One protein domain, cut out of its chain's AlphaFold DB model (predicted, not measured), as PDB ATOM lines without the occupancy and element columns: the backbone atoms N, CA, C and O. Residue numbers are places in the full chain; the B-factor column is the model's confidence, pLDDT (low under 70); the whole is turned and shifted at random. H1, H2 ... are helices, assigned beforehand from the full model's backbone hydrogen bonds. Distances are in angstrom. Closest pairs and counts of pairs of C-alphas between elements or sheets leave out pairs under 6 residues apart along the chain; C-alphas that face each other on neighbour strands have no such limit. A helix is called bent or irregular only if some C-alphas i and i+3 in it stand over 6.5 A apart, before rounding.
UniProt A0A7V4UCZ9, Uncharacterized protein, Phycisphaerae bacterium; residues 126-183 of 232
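Overview. This is residues 126 to 183 of the 232 residues of an uncharacterized protein of Phycisphaerae bacterium (UniProt A0A7V4UCZ9). Look first for two helices side by side, H1 and the longer H3, which run opposite ways; between them in the chain, a long winding stretch, residues 143 to 156, arcs away from the end of H1 and leads to the short helix H2, set close to the first part of H3. H3 has a kink, and its residues 171 to 178 make the contact with H1. You will find 58 residues printed with three named helices, H1, H2 and H3 in that order, and no named strand, and the class is all helix. The whole is compact, with a radius of gyration of the C-alphas of 11.0 A, and rounded, its C-alphas spanning 28 by 22 by 17 A.

Arrangement. Begin at Lys 126 and go along to H1, residues 133 to 142. From there a long link of 14 residues takes you to H2, residues 157 to 160, which is apart from H1. A tight link of 4 residues then brings you to H3, residues 165 to 180. Look at Leu 160 and Leu 168: their C-alphas, 7.9 A apart, are the closest of H2 and H3, which are close but not clearly touching. Further along, H3 touches H1 with residues 171 to 178 alone; the closest C-alphas are those of Gln 135 and Ala 178, 6.9 A apart. H1 and H3 run opposite ways at a shallow tilt of 20 degrees. H3 has a kink of 35 degrees near residue 173 and is irregular, but only just: C-alphas 170 and 173 are 6.9 A apart, and its line is a rough one. In H1 every O i to N i+4 pair is within hydrogen-bond range, in H3 10 of 12 are, and H2 is too short for such a pair, its one O i to N i+3 pair being within range.

Along the chain. Find C-alpha 133 at (1.329, 35.120, 52.395); from there H1 runs 14.2 A to C-alpha 142 at (2.627, 21.098, 50.787). H2, from Pro 157 to Leu 160, measures 5.5 A. H3 runs 22.0 A from Met 165 to C-alpha 180 at (-11.063, 27.619, 45.366).

Size, cuts and confidence. The C-alphas of Lys 162 and Gly 183, 29.2 A apart, are the two farthest from each other. The printed part has no cut, and its long link is the one from H1 to H2. In the B-factor column, the mean pLDDT of the printed part is 86.3, and residues 181 to 183 are under 70.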
ATOM      1  N   LYS A 126       1.908  36.053  44.420       92.50
ATOM      2  CA  LYS A 126       1.262  37.114  45.195       92.50
ATOM      3  C   LYS A 126       0.744  38.232  44.291       92.50
ATOM      4  O   LYS A 126      -0.377  38.686  44.482       92.50
ATOM      5  N   GLU A 127       1.527  38.666  43.308       92.38
ATOM      6  CA  GLU A 127       1.165  39.791  42.431       92.38
ATOM      7  C   GLU A 127       0.289  39.367  41.245       92.38
ATOM      8  O   GLU A 127      -0.732  40.001  40.988       92.38
ATOM      9  N   ASP A 128       0.648  38.282  40.550       89.19
ATOM     10  CA  ASP A 128      -0.059  37.812  39.352       89.19
ATOM     11  C   ASP A 128      -1.362  37.062  39.703       89.19
ATOM     12  O   ASP A 128      -2.331  37.128  38.947       89.19
ATOM     13  N   PHE A 129      -1.412  36.365  40.849       88.56
ATOM     14  CA  PHE A 129      -2.577  35.566  41.275       88.56
ATOM     15  C   PHE A 129      -3.244  36.067  42.566       88.56
ATOM     16  O   PHE A 129      -4.292  35.557  42.964       88.56
ATOM     17  N   GLY A 130      -2.679  37.075  43.233       89.38
ATOM     18  CA  GLY A 130      -3.277  37.667  44.433       89.38
ATOM     19  C   GLY A 130      -3.222  36.788  45.686       89.38
ATOM     20  O   GLY A 130      -3.993  37.043  46.614       89.38
ATOM     21  N   LEU A 131      -2.397  35.733  45.718       89.62
ATOM     22  CA  LEU A 131      -2.347  34.819  46.864       89.62
ATOM     23  C   LEU A 131      -1.854  35.540  48.127       89.62
ATOM     24  O   LEU A 131      -0.910  36.332  48.078       89.62
ATOM     25  N   SER A 132      -2.471  35.241  49.274       93.19
ATOM     26  CA  SER A 132      -1.995  35.745  50.566       93.19
ATOM     27  C   SER A 132      -0.682  35.070  50.975       93.19
ATOM     28  O   SER A 132      -0.353  33.982  50.499       93.19
ATOM     29  N   GLU A 133       0.070  35.689  51.888       93.44
ATOM     30  CA  GLU A 133       1.329  35.120  52.395       93.44
ATOM     31  C   GLU A 133       1.116  33.780  53.111       93.44
ATOM     32  O   GLU A 133       1.945  32.876  53.031       93.44
ATOM     33  N   GLU A 134      -0.026  33.609  53.778       92.25
ATOM     34  CA  GLU A 134      -0.396  32.337  54.387       92.25
ATOM     35  C   GLU A 134      -0.648  31.264  53.324       92.25
ATOM     36  O   GLU A 134      -0.227  30.122  53.497       92.25
ATOM     37  N   GLN A 135      -1.296  31.615  52.209       88.50
ATOM     38  CA  GLN A 135      -1.578  30.676  51.122       88.50
ATOM     39  C   GLN A 135      -0.307  30.261  50.384       88.50
ATOM     40  O   GLN A 135      -0.120  29.073  50.123       88.50
ATOM     41  N   THR A 136       0.584  31.209  50.079       91.00
ATOM     42  CA  THR A 136       1.872  30.890  49.448       91.00
ATOM     43  C   THR A 136       2.722  30.016  50.363       91.00
ATOM     44  O   THR A 136       3.333  29.057  49.889       91.00
ATOM     45  N   LYS A 137       2.698  30.262  51.678       91.12
ATOM     46  CA  LYS A 137       3.367  29.407  52.664       91.12
ATOM     47  C   LYS A 137       2.791  27.991  52.692       91.12
ATOM     48  O   LYS A 137       3.559  27.039  52.607       91.12
ATOM     49  N   VAL A 138       1.465  27.842  52.749       89.06
ATOM     50  CA  VAL A 138       0.802  26.524  52.715       89.06
ATOM     51  C   VAL A 138       1.139  25.772  51.426       89.06
ATOM     52  O   VAL A 138       1.458  24.587  51.478       89.06
ATOM     53  N   LEU A 139       1.123  26.455  50.277       86.62
ATOM     54  CA  LEU A 139       1.471  25.857  48.987       86.62
ATOM     55  C   LEU A 139       2.938  25.404  48.945       86.62
ATOM     56  O   LEU A 139       3.236  24.322  48.447       86.62
ATOM     57  N   THR A 140       3.841  26.206  49.513       89.81
ATOM     58  CA  THR A 140       5.273  25.884  49.597       89.81
ATOM     59  C   THR A 140       5.528  24.701  50.536       89.81
ATOM     60  O   THR A 140       6.351  23.847  50.231       89.81
ATOM     61  N   GLU A 141       4.826  24.612  51.671       89.81
ATOM     62  CA  GLU A 141       4.966  23.507  52.637       89.81
ATOM     63  C   GLU A 141       4.372  22.185  52.130       89.81
ATOM     64  O   GLU A 141       4.847  21.108  52.490       89.81
ATOM     65  N   ALA A 142       3.339  22.261  51.294       84.88
ATOM     66  CA  ALA A 142       2.627  21.098  50.787       84.88
ATOM     67  C   ALA A 142       3.395  20.299  49.730       84.88
ATOM     68  O   ALA A 142       3.075  19.134  49.488       84.88
ATOM     69  N   ILE A 143       4.357  20.926  49.058       84.81
ATOM     70  CA  ILE A 143       4.894  20.398  47.809       84.81
ATOM     71  C   ILE A 143       6.306  19.834  48.041       84.81
ATOM     72  O   ILE A 143       7.179  20.548  48.546       84.81
ATOM     73  N   PRO A 144       6.551  18.539  47.736       80.00
ATOM     74  CA  PRO A 144       7.816  17.878  48.050       80.00
ATOM     75  C   PRO A 144       9.007  18.614  47.424       80.00
ATOM     76  O   PRO A 144       9.084  18.754  46.209       80.00
ATOM     77  N   GLY A 145       9.939  19.093  48.253       84.56
ATOM     78  CA  GLY A 145      11.066  19.935  47.818       84.56
ATOM     79  C   GLY A 145      10.956  21.406  48.240       84.56
ATOM     80  O   GLY A 145      11.961  22.119  48.228       84.56
ATOM     81  N   GLY A 146       9.782  21.847  48.701       84.38
ATOM     82  CA  GLY A 146       9.577  23.153  49.324       84.38
ATOM     83  C   GLY A 146       9.971  24.334  48.433       84.38
ATOM     84  O   GLY A 146       9.768  24.321  47.218       84.38
ATOM     85  N   SER A 147      10.596  25.346  49.040       85.25
ATOM     86  CA  SER A 147      11.008  26.584  48.362       85.25
ATOM     87  C   SER A 147      12.079  26.400  47.284       85.25
ATOM     88  O   SER A 147      12.275  27.291  46.467       85.25
ATOM     89  N   GLN A 148      12.776  25.257  47.254       83.62
ATOM     90  CA  GLN A 148      13.732  24.963  46.180       83.62
ATOM     91  C   GLN A 148      13.030  24.641  44.862       83.62
ATOM     92  O   GLN A 148      13.617  24.824  43.798       83.62
ATOM     93  N   MET A 149      11.797  24.140  44.936       81.88
ATOM     94  CA  MET A 149      11.007  23.778  43.767       81.88
ATOM     95  C   MET A 149       9.945  24.827  43.444       81.88
ATOM     96  O   MET A 149       9.669  25.071  42.273       81.88
ATOM     97  N   LEU A 150       9.383  25.459  44.479       86.38
ATOM     98  CA  LEU A 150       8.392  26.522  44.374       86.38
ATOM     99  C   LEU A 150       8.854  27.764  45.130       86.38
ATOM    100  O   LEU A 150       8.586  27.919  46.320       86.38
ATOM    101  N   ASP A 151       9.511  28.671  44.417       92.12
ATOM    102  CA  ASP A 151       9.663  30.045  44.887       92.12
ATOM    103  C   ASP A 151       8.369  30.817  44.557       92.12
ATOM    104  O   ASP A 151       8.061  30.981  43.374       92.12
ATOM    105  N   PRO A 152       7.579  31.272  45.550       89.62
ATOM    106  CA  PRO A 152       6.330  31.979  45.285       89.62
ATOM    107  C   PRO A 152       6.528  33.364  44.651       89.62
ATOM    108  O   PRO A 152       5.562  33.910  44.118       89.62
ATOM    109  N   GLU A 153       7.740  33.929  44.684       93.75
ATOM    110  CA  GLU A 153       8.064  35.183  43.989       93.75
ATOM    111  C   GLU A 153       8.574  34.946  42.561       93.75
ATOM    112  O   GLU A 153       8.398  35.808  41.700       93.75
ATOM    113  N   ASN A 154       9.166  33.776  42.292       93.00
ATOM    114  CA  ASN A 154       9.770  33.425  41.004       93.00
ATOM    115  C   ASN A 154       9.297  32.061  40.490       93.00
ATOM    116  O   ASN A 154      10.098  31.218  40.076       93.00
ATOM    117  N   PHE A 155       7.990  31.832  40.495       91.94
ATOM    118  CA  PHE A 155       7.426  30.548  40.114       91.94
ATOM    119  C   PHE A 155       7.606  30.294  38.610       91.94
ATOM    120  O   PHE A 155       7.049  31.005  37.772       91.94
ATOM    121  N   ASP A 156       8.379  29.265  38.252       89.81
ATOM    122  CA  ASP A 156       8.525  28.813  36.867       89.81
ATOM    123  C   ASP A 156       7.509  27.693  36.567       89.81
ATOM    124  O   ASP A 156       7.678  26.566  37.045       89.81
ATOM    125  N   PRO A 157       6.476  27.933  35.735       86.06
ATOM    126  CA  PRO A 157       5.506  26.897  35.382       86.06
ATOM    127  C   PRO A 157       6.144  25.703  34.656       86.06
ATOM    128  O   PRO A 157       5.609  24.595  34.705       86.06
ATOM    129  N   ARG A 158       7.310  25.878  34.019       84.25
ATOM    130  CA  ARG A 158       8.040  24.777  33.373       84.25
ATOM    131  C   ARG A 158       8.668  23.827  34.388       84.25
ATOM    132  O   ARG A 158       8.928  22.673  34.049       84.25
ATOM    133  N   ALA A 159       8.887  24.264  35.628       85.25
ATOM    134  CA  ALA A 159       9.336  23.381  36.700       85.25
ATOM    135  C   ALA A 159       8.265  22.336  37.051       85.25
ATOM    136  O   ALA A 159       8.613  21.183  37.303       85.25
ATOM    137  N   LEU A 160       6.974  22.689  36.966       83.94
ATOM    138  CA  LEU A 160       5.884  21.726  37.166       83.94
ATOM    139  C   LEU A 160       5.855  20.647  36.086       83.94
ATOM    140  O   LEU A 160       5.580  19.495  36.392       83.94
ATOM    141  N   ALA A 161       6.180  20.983  34.836       84.00
ATOM    142  CA  ALA A 161       6.225  20.002  33.751       84.00
ATOM    143  C   ALA A 161       7.333  18.945  33.934       84.00
ATOM    144  O   ALA A 161       7.294  17.898  33.292       84.00
ATOM    145  N   LYS A 162       8.318  19.209  34.804       85.12
ATOM    146  CA  LYS A 162       9.393  18.267  35.147       85.12
ATOM    147  C   LYS A 162       9.020  17.321  36.291       85.12
ATOM    148  O   LYS A 162       9.779  16.390  36.555       85.12
ATOM    149  N   LEU A 163       7.902  17.561  36.977       87.44
ATOM    150  CA  LEU A 163       7.405  16.670  38.021       87.44
ATOM    151  C   LEU A 163       6.849  15.382  37.421       87.44
ATOM    152  O   LEU A 163       6.283  15.371  36.327       87.44
ATOM    153  N   ASP A 164       6.987  14.289  38.166       90.56
ATOM    154  CA  ASP A 164       6.318  13.044  37.827       90.56
ATOM    155  C   ASP A 164       4.790  13.200  37.937       90.56
ATOM    156  O   ASP A 164       4.268  13.988  38.734       90.56
ATOM    157  N   MET A 165       4.056  12.451  37.106       91.81
ATOM    158  CA  MET A 165       2.593  12.541  37.080       91.81
ATOM    159  C   MET A 165       1.950  12.130  38.400       91.81
ATOM    160  O   MET A 165       0.921  12.698  38.759       91.81
ATOM    161  N   ASP A 166       2.538  11.179  39.126       92.69
ATOM    162  CA  ASP A 166       1.982  10.723  40.398       92.69
ATOM    163  C   ASP A 166       2.021  11.852  41.439       92.69
ATOM    164  O   ASP A 166       1.018  12.095  42.117       92.69
ATOM    165  N   THR A 167       3.119  12.610  41.504       88.38
ATOM    166  CA  THR A 167       3.231  13.814  42.336       88.38
ATOM    167  C   THR A 167       2.236  14.885  41.900       88.38
ATOM    168  O   THR A 167       1.525  15.435  42.739       88.38
ATOM    169  N   LEU A 168       2.100  15.157  40.598       88.56
ATOM    170  CA  LEU A 168       1.121  16.138  40.107       88.56
ATOM    171  C   LEU A 168      -0.326  15.763  40.463       88.56
ATOM    172  O   LEU A 168      -1.094  16.629  40.883       88.56
ATOM    173  N   ILE A 169      -0.689  14.481  40.364       91.44
ATOM    174  CA  ILE A 169      -2.009  13.975  40.768       91.44
ATOM    175  C   ILE A 169      -2.222  14.143  42.276       91.44
ATOM    176  O   ILE A 169      -3.313  14.524  42.700       91.44
ATOM    177  N   GLN A 170      -1.193  13.905  43.089       89.44
ATOM    178  CA  GLN A 170      -1.270  14.095  44.540       89.44
ATOM    179  C   GLN A 170      -1.385  15.573  44.939       89.44
ATOM    180  O   GLN A 170      -2.051  15.888  45.925       89.44
ATOM    181  N   MET A 171      -0.792  16.489  44.167       85.50
ATOM    182  CA  MET A 171      -0.852  17.934  44.421       85.50
ATOM    183  C   MET A 171      -2.134  18.596  43.904       85.50
ATOM    184  O   MET A 171      -2.531  19.643  44.416       85.50
ATOM    185  N   LEU A 172      -2.794  18.003  42.907       89.81
ATOM    186  CA  LEU A 172      -3.984  18.557  42.255       89.81
ATOM    187  C   LEU A 172      -5.090  18.983  43.241       89.81
ATOM    188  O   LEU A 172      -5.540  20.126  43.145       89.81
ATOM    189  N   PRO A 173      -5.499  18.154  44.225       88.69
ATOM    190  CA  PRO A 173      -6.508  18.545  45.209       88.69
ATOM    191  C   PRO A 173      -6.105  19.778  46.021       88.69
ATOM    192  O   PRO A 173      -6.947  20.616  46.333       88.69
ATOM    193  N   LEU A 174      -4.815  19.915  46.330       83.81
ATOM    194  CA  LEU A 174      -4.293  21.023  47.120       83.81
ATOM    195  C   LEU A 174      -4.247  22.319  46.309       83.81
ATOM    196  O   LEU A 174      -4.639  23.372  46.808       83.81
ATOM    197  N   ILE A 175      -3.859  22.229  45.034       82.19
ATOM    198  CA  ILE A 175      -3.919  23.340  44.076       82.19
ATOM    199  C   ILE A 175      -5.373  23.791  43.883       82.19
ATOM    200  O   ILE A 175      -5.663  24.986  43.950       82.19
ATOM    201  N   MET A 176      -6.303  22.847  43.713       84.25
ATOM    202  CA  MET A 176      -7.733  23.150  43.615       84.25
ATOM    203  C   MET A 176      -8.253  23.814  44.887       84.25
ATOM    204  O   MET A 176      -8.987  24.795  44.801       84.25
ATOM    205  N   GLN A 177      -7.852  23.335  46.066       83.00
ATOM    206  CA  GLN A 177      -8.255  23.937  47.332       83.00
ATOM    207  C   GLN A 177      -7.709  25.365  47.471       83.00
ATOM    208  O   GLN A 177      -8.476  26.267  47.802       83.00
ATOM    209  N   ALA A 178      -6.434  25.594  47.146       77.19
ATOM    210  CA  ALA A 178      -5.815  26.918  47.178       77.19
ATOM    211  C   ALA A 178      -6.492  27.913  46.216       77.19
ATOM    212  O   ALA A 178      -6.799  29.033  46.618       77.19
ATOM    213  N   LEU A 179      -6.804  27.485  44.986       77.31
ATOM    214  CA  LEU A 179      -7.517  28.299  43.992       77.31
ATOM    215  C   LEU A 179      -8.989  28.535  44.370       77.31
ATOM    216  O   LEU A 179      -9.517  29.629  44.176       77.31
ATOM    217  N   SER A 180      -9.658  27.526  44.938       76.75
ATOM    218  CA  SER A 180     -11.063  27.619  45.366       76.75
ATOM    219  C   SER A 180     -11.258  28.550  46.565       76.75
ATOM    220  O   SER A 180     -12.257  29.265  46.636       76.75
ATOM    221  N   ALA A 181     -10.283  28.601  47.481       69.50
ATOM    222  CA  ALA A 181     -10.345  29.414  48.695       69.50
ATOM    223  C   ALA A 181     -10.402  30.921  48.409       69.50
ATOM    224  O   ALA A 181     -10.859  31.693  49.249       69.50
ATOM    225  N   GLN A 182      -9.972  31.341  47.221       66.12
ATOM    226  CA  GLN A 182      -9.968  32.739  46.810       66.12
ATOM    227  C   GLN A 182     -11.293  33.196  46.184       66.12
ATOM    228  O   GLN A 182     -11.400  34.341  45.751       66.12
ATOM    229  N   GLY A 183     -12.314  32.329  46.155       57.06
ATOM    230  CA  GLY A 183     -13.670  32.709  45.773       57.06
ATOM    231  C   GLY A 183     -13.743  33.345  44.391       57.06
ATOM    232  O   GLY A 183     -14.511  34.285  44.213       57.06
TER     233      GLY A 183